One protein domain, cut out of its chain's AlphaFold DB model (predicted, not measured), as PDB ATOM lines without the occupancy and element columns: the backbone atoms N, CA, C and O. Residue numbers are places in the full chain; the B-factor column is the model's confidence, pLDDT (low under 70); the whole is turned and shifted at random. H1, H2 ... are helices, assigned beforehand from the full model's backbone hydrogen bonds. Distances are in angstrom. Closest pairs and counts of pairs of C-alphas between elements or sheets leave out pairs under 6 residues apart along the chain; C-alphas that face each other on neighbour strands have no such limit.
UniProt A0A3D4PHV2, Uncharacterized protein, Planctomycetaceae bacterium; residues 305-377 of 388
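AT A GLANCE: This is residues 305 to 377 of the 388 residues of an uncharacterized protein of Planctomycetaceae bacterium (UniProt A0A3D4PHV2). A long helix, H1, makes a narrow V with a close hairpin of two helices, H2 and H3; residues 305 to 319 of H1 stick out as a free arm. The 73 printed residues hold three named helices, H1, H2, H3 in chain order, and no named strand: all helix. The whole is flat, 46 by 26 by 14 A, and only just loose, close to compact, with a radius of gyration of the C-alphas of 13.9 A.

HOW THE PARTS SIT: H1, residues 305 to 332, touches H2, residues 337 to 354, with residues 324 to 331 alone, against 337 to 344 of H2; the closest C-alphas, of Leu 331 and Val 337, are 5.3 A apart. This hairpin has a shallow tilt of 32 degrees, only just short of steep, opposite ways. H2 and H3, residues 358 to 376, form a second hairpin at a shallow tilt of 22 degrees, opposite ways; they touch, closest at the C-alphas of Met 345 and Ala 367, 4.2 A. H1 and H3 are apart. Every O i to N i+4 pair is within hydrogen-bond range in H1 and H2, and 14 of 15 in H3.

IN THESE COORDINATES: H1 runs 40.7 A from C-alpha 305 at (-29.557, -25.886, -8.324), H2 25.4 A, and H3 28.3 A to C-alpha 376 at (-56.802, -16.085, 27.694).

THE WHOLE: The C-alphas of Leu 305 and Val 376, the two farthest apart, are 46.2 A apart. The printed part has no cut, and both links are tight. Mean pLDDT of the printed part is 73.4; 17 residues are under 70, among them 305 to 310 and 334 to 338.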
ATOM      1  N   LEU A 305     -29.571 -26.644  -9.579       52.66
ATOM      2  CA  LEU A 305     -29.557 -25.886  -8.324       52.66
ATOM      3  C   LEU A 305     -30.929 -25.276  -8.016       52.66
ATOM      4  O   LEU A 305     -31.376 -25.347  -6.874       52.66
ATOM      5  N   GLN A 306     -31.626 -24.739  -9.022       51.62
ATOM      6  CA  GLN A 306     -32.974 -24.189  -8.843       51.62
ATOM      7  C   GLN A 306     -34.005 -25.281  -8.537       51.62
ATOM      8  O   GLN A 306     -34.778 -25.137  -7.591       51.62
ATOM      9  N   THR A 307     -33.991 -26.403  -9.265       55.75
ATOM     10  CA  THR A 307     -34.888 -27.531  -8.982       55.75
ATOM     11  C   THR A 307     -34.602 -28.129  -7.602       55.75
ATOM     12  O   THR A 307     -35.528 -28.289  -6.810       55.75
ATOM     13  N   GLY A 308     -33.335 -28.404  -7.268       60.59
ATOM     14  CA  GLY A 308     -32.947 -28.967  -5.970       60.59
ATOM     15  C   GLY A 308     -33.316 -28.072  -4.783       60.59
ATOM     16  O   GLY A 308     -33.900 -28.550  -3.812       60.59
ATOM     17  N   LEU A 309     -33.050 -26.764  -4.879       65.25
ATOM     18  CA  LEU A 309     -33.431 -25.796  -3.847       65.25
ATOM     19  C   LEU A 309     -34.960 -25.649  -3.738       65.25
ATOM     20  O   LEU A 309     -35.489 -25.549  -2.631       65.25
ATOM     21  N   GLY A 310     -35.676 -25.730  -4.866       63.72
ATOM     22  CA  GLY A 310     -37.138 -25.759  -4.911       63.72
ATOM     23  C   GLY A 310     -37.743 -26.943  -4.148       63.72
ATOM     24  O   GLY A 310     -38.670 -26.745  -3.366       63.72
ATOM     25  N   TRP A 311     -37.192 -28.154  -4.290       73.62
ATOM     26  CA  TRP A 311     -37.639 -29.327  -3.518       73.62
ATOM     27  C   TRP A 311     -37.382 -29.185  -2.013       73.62
ATOM     28  O   TRP A 311     -38.223 -29.571  -1.203       73.62
ATOM     29  N   VAL A 312     -36.251 -28.596  -1.610       75.81
ATOM     30  CA  VAL A 312     -35.991 -28.297  -0.190       75.81
ATOM     31  C   VAL A 312     -37.020 -27.293   0.345       75.81
ATOM     32  O   VAL A 312     -37.553 -27.480   1.439       75.81
ATOM     33  N   TRP A 313     -37.358 -26.269  -0.443       72.12
ATOM     34  CA  TRP A 313     -38.366 -25.276  -0.079       72.12
ATOM     35  C   TRP A 313     -39.777 -25.874   0.034       72.12
ATOM     36  O   TRP A 313     -40.465 -25.626   1.024       72.12
ATOM     37  N   THR A 314     -40.204 -26.731  -0.901       76.06
ATOM     38  CA  THR A 314     -41.523 -27.388  -0.817       76.06
ATOM     39  C   THR A 314     -41.619 -28.362   0.356       76.06
ATOM     40  O   THR A 314     -42.669 -28.423   0.997       76.06
ATOM     41  N   ILE A 315     -40.535 -29.063   0.709       81.56
ATOM     42  CA  ILE A 315     -40.475 -29.908   1.914       81.56
ATOM     43  C   ILE A 315     -40.602 -29.058   3.188       81.56
ATOM     44  O   ILE A 315     -41.355 -29.431   4.089       81.56
ATOM     45  N   LEU A 316     -39.935 -27.899   3.260       79.31
ATOM     46  CA  LEU A 316     -40.069 -26.966   4.388       79.31
ATOM     47  C   LEU A 316     -41.499 -26.414   4.510       79.31
ATOM     48  O   LEU A 316     -42.070 -26.433   5.602       79.31
ATOM     49  N   CYS A 317     -42.120 -26.001   3.400       74.38
ATOM     50  CA  CYS A 317     -43.523 -25.578   3.386       74.38
ATOM     51  C   CYS A 317     -44.476 -26.717   3.794       74.38
ATOM     52  O   CYS A 317     -45.388 -26.499   4.589       74.38
ATOM     53  N   GLY A 318     -44.249 -27.943   3.311       77.75
ATOM     54  CA  GLY A 318     -45.036 -29.122   3.681       77.75
ATOM     55  C   GLY A 318     -44.924 -29.468   5.168       77.75
ATOM     56  O   GLY A 318     -45.937 -29.711   5.826       77.75
ATOM     57  N   ALA A 319     -43.713 -29.409   5.730       77.69
ATOM     58  CA  ALA A 319     -43.476 -29.591   7.161       77.69
ATOM     59  C   ALA A 319     -44.164 -28.502   8.003       77.69
ATOM     60  O   ALA A 319     -44.745 -28.810   9.044       77.69
ATOM     61  N   PHE A 320     -44.165 -27.249   7.534       78.31
ATOM     62  CA  PHE A 320     -44.875 -26.145   8.182       78.31
ATOM     63  C   PHE A 320     -46.400 -26.342   8.170       78.31
ATOM     64  O   PHE A 320     -47.039 -26.194   9.210       78.31
ATOM     65  N   VAL A 321     -46.991 -26.743   7.038       77.94
ATOM     66  CA  VAL A 321     -48.431 -27.053   6.941       77.94
ATOM     67  C   VAL A 321     -48.804 -28.243   7.828       77.94
ATOM     68  O   VAL A 321     -49.804 -28.187   8.546       77.94
ATOM     69  N   LEU A 322     -47.984 -29.298   7.856       79.50
ATOM     70  CA  LEU A 322     -48.193 -30.446   8.742       79.50
ATOM     71  C   LEU A 322     -48.128 -30.038  10.223       79.50
ATOM     72  O   LEU A 322     -48.980 -30.439  11.016       79.50
ATOM     73  N   TRP A 323     -47.160 -29.199  10.597       80.12
ATOM     74  CA  TRP A 323     -47.047 -28.640  11.944       80.12
ATOM     75  C   TRP A 323     -48.233 -27.733  12.307       80.12
ATOM     76  O   TRP A 323     -48.719 -27.794  13.440       80.12
ATOM     77  N   LEU A 324     -48.759 -26.954  11.357       74.31
ATOM     78  CA  LEU A 324     -49.966 -26.144  11.536       74.31
ATOM     79  C   LEU A 324     -51.186 -27.033  11.831       74.31
ATOM     80  O   LEU A 324     -51.901 -26.794  12.802       74.31
ATOM     81  N   LEU A 325     -51.388 -28.104  11.054       75.38
ATOM     82  CA  LEU A 325     -52.483 -29.064  11.248       75.38
ATOM     83  C   LEU A 325     -52.388 -29.785  12.603       75.38
ATOM     84  O   LEU A 325     -53.386 -29.899  13.319       75.38
ATOM     85  N   LEU A 326     -51.184 -30.213  12.999       72.88
ATOM     86  CA  LEU A 326     -50.931 -30.797  14.320       72.88
ATOM     87  C   LEU A 326     -51.166 -29.782  15.453       72.88
ATOM     88  O   LEU A 326     -51.699 -30.148  16.500       72.88
ATOM     89  N   SER A 327     -50.842 -28.504  15.238       65.88
ATOM     90  CA  SER A 327     -51.081 -27.423  16.204       65.88
ATOM     91  C   SER A 327     -52.571 -27.104  16.360       65.88
ATOM     92  O   SER A 327     -53.048 -26.968  17.487       65.88
ATOM     93  N   CYS A 328     -53.334 -27.073  15.262       67.88
ATOM     94  CA  CYS A 328     -54.796 -26.961  15.284       67.88
ATOM     95  C   CYS A 328     -55.443 -28.137  16.031       67.88
ATOM     96  O   CYS A 328     -56.351 -27.938  16.838       67.88
ATOM     97  N   ARG A 329     -54.934 -29.360  15.833       70.19
ATOM     98  CA  ARG A 329     -55.395 -30.541  16.575       70.19
ATOM     99  C   ARG A 329     -55.065 -30.459  18.071       70.19
ATOM    100  O   ARG A 329     -55.932 -30.722  18.897       70.19
ATOM    101  N   ALA A 330     -53.853 -30.043  18.435       64.50
ATOM    102  CA  ALA A 330     -53.452 -29.872  19.834       64.50
ATOM    103  C   ALA A 330     -54.255 -28.767  20.557       64.50
ATOM    104  O   ALA A 330     -54.560 -28.901  21.745       64.50
ATOM    105  N   LEU A 331     -54.645 -27.708  19.835       62.19
ATOM    106  CA  LEU A 331     -55.587 -26.692  20.313       62.19
ATOM    107  C   LEU A 331     -56.982 -27.284  20.572       62.19
ATOM    108  O   LEU A 331     -57.547 -27.032  21.634       62.19
ATOM    109  N   ALA A 332     -57.503 -28.112  19.659       63.31
ATOM    110  CA  ALA A 332     -58.793 -28.793  19.828       63.31
ATOM    111  C   ALA A 332     -58.798 -29.802  20.997       63.31
ATOM    112  O   ALA A 332     -59.793 -29.926  21.704       63.31
ATOM    113  N   GLU A 333     -57.675 -30.480  21.251       71.12
ATOM    114  CA  GLU A 333     -57.502 -31.403  22.386       71.12
ATOM    115  C   GLU A 333     -57.224 -30.677  23.728       71.12
ATOM    116  O   GLU A 333     -57.032 -31.321  24.762       71.12
ATOM    117  N   GLY A 334     -57.173 -29.334  23.747       62.72
ATOM    118  CA  GLY A 334     -56.993 -28.520  24.961       62.72
ATOM    119  C   GLY A 334     -55.640 -28.700  25.668       62.72
ATOM    120  O   GLY A 334     -55.424 -28.201  26.779       62.72
ATOM    121  N   ARG A 335     -54.693 -29.412  25.048       60.09
ATOM    122  CA  ARG A 335     -53.414 -29.799  25.652       60.09
ATOM    123  C   ARG A 335     -52.322 -28.852  25.162       60.09
ATOM    124  O   ARG A 335     -52.039 -28.786  23.976       60.09
ATOM    125  N   ARG A 336     -51.675 -28.137  26.093       65.69
ATOM    126  CA  ARG A 336     -50.595 -27.161  25.811       65.69
ATOM    127  C   ARG A 336     -51.017 -25.956  24.942       65.69
ATOM    128  O   ARG A 336     -50.164 -25.338  24.319       65.69
ATOM    129  N   VAL A 337     -52.294 -25.552  24.998       68.06
ATOM    130  CA  VAL A 337     -52.885 -24.381  24.296       68.06
ATOM    131  C   VAL A 337     -51.990 -23.130  24.289       68.06
ATOM    132  O   VAL A 337     -51.897 -22.429  23.288       68.06
ATOM    133  N   ARG A 338     -51.300 -22.844  25.401       67.88
ATOM    134  CA  ARG A 338     -50.410 -21.680  25.522       67.88
ATOM    135  C   ARG A 338     -49.074 -21.837  24.773       67.88
ATOM    136  O   ARG A 338     -48.545 -20.846  24.285       67.88
ATOM    137  N   GLU A 339     -48.532 -23.051  24.684       73.94
ATOM    138  CA  GLU A 339     -47.305 -23.346  23.921       73.94
ATOM    139  C   GLU A 339     -47.599 -23.308  22.412       73.94
ATOM    140  O   GLU A 339     -46.841 -22.710  21.652       73.94
ATOM    141  N   THR A 340     -48.739 -23.866  21.985       73.56
ATOM    142  CA  THR A 340     -49.169 -23.845  20.578       73.56
ATOM    143  C   THR A 340     -49.555 -22.442  20.106       73.56
ATOM    144  O   THR A 340     -49.174 -22.057  19.003       73.56
ATOM    145  N   ALA A 341     -50.223 -21.638  20.943       72.44
ATOM    146  CA  ALA A 341     -50.504 -20.233  20.638       72.44
ATOM    147  C   ALA A 341     -49.222 -19.386  20.511       72.44
ATOM    148  O   ALA A 341     -49.097 -18.579  19.596       72.44
ATOM    149  N   LEU A 342     -48.216 -19.602  21.369       76.00
ATOM    150  CA  LEU A 342     -46.932 -18.903  21.235       76.00
ATOM    151  C   LEU A 342     -46.212 -19.276  19.926       76.00
ATOM    152  O   LEU A 342     -45.682 -18.397  19.249       76.00
ATOM    153  N   GLY A 343     -46.252 -20.553  19.529       78.19
ATOM    154  CA  GLY A 343     -45.740 -20.995  18.229       78.19
ATOM    155  C   GLY A 343     -46.460 -20.332  17.050       78.19
ATOM    156  O   GLY A 343     -45.808 -19.800  16.155       78.19
ATOM    157  N   LEU A 344     -47.796 -20.322  17.059       76.25
ATOM    158  CA  LEU A 344     -48.623 -19.710  16.009       76.25
ATOM    159  C   LEU A 344     -48.437 -18.187  15.911       76.25
ATOM    160  O   LEU A 344     -48.426 -17.648  14.806       76.25
ATOM    161  N   MET A 345     -48.232 -17.493  17.036       78.31
ATOM    162  CA  MET A 345     -47.912 -16.063  17.052       78.31
ATOM    163  C   MET A 345     -46.574 -15.766  16.358       78.31
ATOM    164  O   MET A 345     -46.504 -14.863  15.524       78.31
ATOM    165  N   ILE A 346     -45.525 -16.540  16.663       80.19
ATOM    166  CA  ILE A 346     -44.207 -16.397  16.022       80.19
ATOM    167  C   ILE A 346     -44.302 -16.751  14.533       80.19
ATOM    168  O   ILE A 346     -43.802 -16.005  13.698       80.19
ATOM    169  N   ALA A 347     -44.996 -17.837  14.188       78.50
ATOM    170  CA  ALA A 347     -45.211 -18.252  12.805       78.50
ATOM    171  C   ALA A 347     -45.959 -17.192  11.974       78.50
ATOM    172  O   ALA A 347     -45.579 -16.940  10.833       78.50
ATOM    173  N   GLY A 348     -46.975 -16.531  12.540       78.38
ATOM    174  CA  GLY A 348     -47.687 -15.435  11.876       78.38
ATOM    175  C   GLY A 348     -46.824 -14.182  11.677       78.38
ATOM    176  O   GLY A 348     -46.875 -13.570  10.612       78.38
ATOM    177  N   LEU A 349     -45.973 -13.837  12.653       79.38
ATOM    178  CA  LEU A 349     -45.013 -12.727  12.547       79.38
ATOM    179  C   LEU A 349     -43.904 -12.995  11.519       79.38
ATOM    180  O   LEU A 349     -43.588 -12.117  10.721       79.38
ATOM    181  N   VAL A 350     -43.346 -14.209  11.496       79.94
ATOM    182  CA  VAL A 350     -42.377 -14.631  10.468       79.94
ATOM    183  C   VAL A 350     -43.050 -14.679   9.094       79.94
ATOM    184  O   VAL A 350     -42.477 -14.202   8.120       79.94
ATOM    185  N   GLY A 351     -44.294 -15.162   9.015       72.62
ATOM    186  CA  GLY A 351     -45.099 -15.127   7.794       72.62
ATOM    187  C   GLY A 351     -45.308 -13.707   7.263       72.62
ATOM    188  O   GLY A 351     -45.104 -13.476   6.079       72.62
ATOM    189  N   PHE A 352     -45.630 -12.741   8.129       75.69
ATOM    190  CA  PHE A 352     -45.748 -11.325   7.755       75.69
ATOM    191  C   PHE A 352     -44.424 -10.715   7.258       75.69
ATOM    192  O   PHE A 352     -44.448  -9.861   6.379       75.69
ATOM    193  N   ALA A 353     -43.279 -11.149   7.793       73.56
ATOM    194  CA  ALA A 353     -41.964 -10.649   7.386       73.56
ATOM    195  C   ALA A 353     -41.436 -11.261   6.071       73.56
ATOM    196  O   ALA A 353     -40.567 -10.665   5.440       73.56
ATOM    197  N   VAL A 354     -41.918 -12.448   5.679       74.94
ATOM    198  CA  VAL A 354     -41.406 -13.212   4.521       74.94
ATOM    199  C   VAL A 354     -42.364 -13.200   3.323       74.94
ATOM    200  O   VAL A 354     -41.912 -13.254   2.182       74.94
ATOM    201  N   LEU A 355     -43.681 -13.135   3.544       77.19
ATOM    202  CA  LEU A 355     -44.668 -13.080   2.460       77.19
ATOM    203  C   LEU A 355     -44.885 -11.633   2.009       77.19
ATOM    204  O   LEU A 355     -45.011 -10.729   2.830       77.19
ATOM    205  N   SER A 356     -45.008 -11.419   0.701       73.75
ATOM    206  CA  SER A 356     -45.327 -10.118   0.110       73.75
ATOM    207  C   SER A 356     -46.825  -9.965  -0.205       73.75
ATOM    208  O   SER A 356     -47.569 -10.935  -0.375       73.75
ATOM    209  N   GLY A 357     -47.289  -8.713  -0.277       72.44
ATOM    210  CA  GLY A 357     -48.652  -8.369  -0.696       72.44
ATOM    211  C   GLY A 357     -49.754  -8.766   0.297       72.44
ATOM    212  O   GLY A 357     -49.571  -8.755   1.514       72.44
ATOM    213  N   LEU A 358     -50.940  -9.097  -0.228       72.06
ATOM    214  CA  LEU A 358     -52.137  -9.397   0.576       72.06
ATOM    215  C   LEU A 358     -51.951 -10.593   1.526       72.06
ATOM    216  O   LEU A 358     -52.574 -10.631   2.586       72.06
ATOM    217  N   LEU A 359     -51.071 -11.538   1.185       68.94
ATOM    218  CA  LEU A 359     -50.842 -12.747   1.977       68.94
ATOM    219  C   LEU A 359     -50.139 -12.455   3.319       68.94
ATOM    220  O   LEU A 359     -50.387 -13.151   4.304       68.94
ATOM    221  N   ALA A 360     -49.357 -11.371   3.397       70.06
ATOM    222  CA  ALA A 360     -48.745 -10.892   4.638       70.06
ATOM    223  C   ALA A 360     -49.801 -10.517   5.695       70.06
ATOM    224  O   ALA A 360     -49.682 -10.875   6.868       70.06
ATOM    225  N   TRP A 361     -50.880  -9.846   5.274       77.31
ATOM    226  CA  TRP A 361     -51.953  -9.394   6.165       77.31
ATOM    227  C   TRP A 361     -52.699 -10.557   6.828       77.31
ATOM    228  O   TRP A 361     -53.080 -10.448   7.993       77.31
ATOM    229  N   PHE A 362     -52.834 -11.701   6.146       77.19
ATOM    230  CA  PHE A 362     -53.356 -12.926   6.760       77.19
ATOM    231  C   PHE A 362     -52.410 -13.488   7.835       77.19
ATOM    232  O   PHE A 362     -52.884 -13.943   8.878       77.19
ATOM    233  N   GLY A 363     -51.087 -13.401   7.641       74.88
ATOM    234  CA  GLY A 363     -50.090 -13.756   8.661       74.88
ATOM    235  C   GLY A 363     -50.180 -12.873   9.912       74.88
ATOM    236  O   GLY A 363     -50.182 -13.380  11.037       74.88
ATOM    237  N   LEU A 364     -50.361 -11.562   9.723       79.19
ATOM    238  CA  LEU A 364     -50.574 -10.605  10.814       79.19
ATOM    239  C   LEU A 364     -51.898 -10.859  11.556       79.19
ATOM    240  O   LEU A 364     -51.926 -10.839  12.787       79.19
ATOM    241  N   LEU A 365     -52.980 -11.164  10.832       82.69
ATOM    242  CA  LEU A 365     -54.283 -11.511  11.413       82.69
ATOM    243  C   LEU A 365     -54.193 -12.807  12.241       82.69
ATOM    244  O   LEU A 365     -54.690 -12.853  13.369       82.69
ATOM    245  N   LEU A 366     -53.486 -13.827  11.740       77.88
ATOM    246  CA  LEU A 366     -53.211 -15.066  12.473       77.88
ATOM    247  C   LEU A 366     -52.423 -14.795  13.766       77.88
ATOM    248  O   LEU A 366     -52.798 -15.301  14.826       77.88
ATOM    249  N   ALA A 367     -51.375 -13.964  13.709       81.81
ATOM    250  CA  ALA A 367     -50.596 -13.582  14.886       81.81
ATOM    251  C   ALA A 367     -51.441 -12.823  15.927       81.81
ATOM    252  O   ALA A 367     -51.339 -13.101  17.125       81.81
ATOM    253  N   ALA A 368     -52.317 -11.916  15.482       82.00
ATOM    254  CA  ALA A 368     -53.224 -11.166  16.350       82.00
ATOM    255  C   ALA A 368     -54.234 -12.082  17.066       82.00
ATOM    256  O   ALA A 368     -54.360 -12.018  18.291       82.00
ATOM    257  N   LEU A 369     -54.895 -12.989  16.336       81.31
ATOM    258  CA  LEU A 369     -55.805 -13.978  16.930       81.31
ATOM    259  C   LEU A 369     -55.077 -14.911  17.909       81.31
ATOM    260  O   LEU A 369     -55.591 -15.205  18.988       81.31
ATOM    261  N   SER A 370     -53.857 -15.338  17.571       77.44
ATOM    262  CA  SER A 370     -53.065 -16.214  18.437       77.44
ATOM    263  C   SER A 370     -52.620 -15.528  19.734       77.44
ATOM    264  O   SER A 370     -52.656 -16.141  20.802       77.44
ATOM    265  N   SER A 371     -52.295 -14.231  19.677       80.44
ATOM    266  CA  SER A 371     -51.998 -13.407  20.857       80.44
ATOM    267  C   SER A 371     -53.179 -13.357  21.838       80.44
ATOM    268  O   SER A 371     -52.999 -13.570  23.039       80.44
ATOM    269  N   ILE A 372     -54.410 -13.185  21.336       80.50
ATOM    270  CA  ILE A 372     -55.631 -13.203  22.163       80.50
ATOM    271  C   ILE A 372     -55.788 -14.563  22.865       80.50
ATOM    272  O   ILE A 372     -55.992 -14.615  24.080       80.50
ATOM    273  N   VAL A 373     -55.615 -15.671  22.135       77.62
ATOM    274  CA  VAL A 373     -55.672 -17.030  22.708       77.62
ATOM    275  C   VAL A 373     -54.571 -17.246  23.756       77.62
ATOM    276  O   VAL A 373     -54.841 -17.818  24.811       77.62
ATOM    277  N   TYR A 374     -53.353 -16.750  23.525       76.75
ATOM    278  CA  TYR A 374     -52.240 -16.844  24.477       76.75
ATOM    279  C   TYR A 374     -52.501 -16.085  25.792       76.75
ATOM    280  O   TYR A 374     -52.100 -16.561  26.859       76.75
ATOM    281  N   VAL A 375     -53.179 -14.933  25.733       79.19
ATOM    282  CA  VAL A 375     -53.555 -14.134  26.916       79.19
ATOM    283  C   VAL A 375     -54.673 -14.804  27.724       79.19
ATOM    284  O   VAL A 375     -54.608 -14.806  28.953       79.19
ATOM    285  N   VAL A 376     -55.665 -15.396  27.051       77.25
ATOM    286  CA  VAL A 376     -56.802 -16.085  27.694       77.25
ATOM    287  C   VAL A 376     -56.422 -17.482  28.212       77.25
ATOM    288  O   VAL A 376     -57.023 -17.972  29.171       77.25
ATOM    289  N   ALA A 377     -55.413 -18.134  27.625       72.25
ATOM    290  CA  ALA A 377     -55.007 -19.484  28.004       72.25
ATOM    291  C   ALA A 377     -54.568 -19.570  29.486       72.25
ATOM    292  O   ALA A 377     -53.666 -18.839  29.915       72.25
TER     293      ALA A 377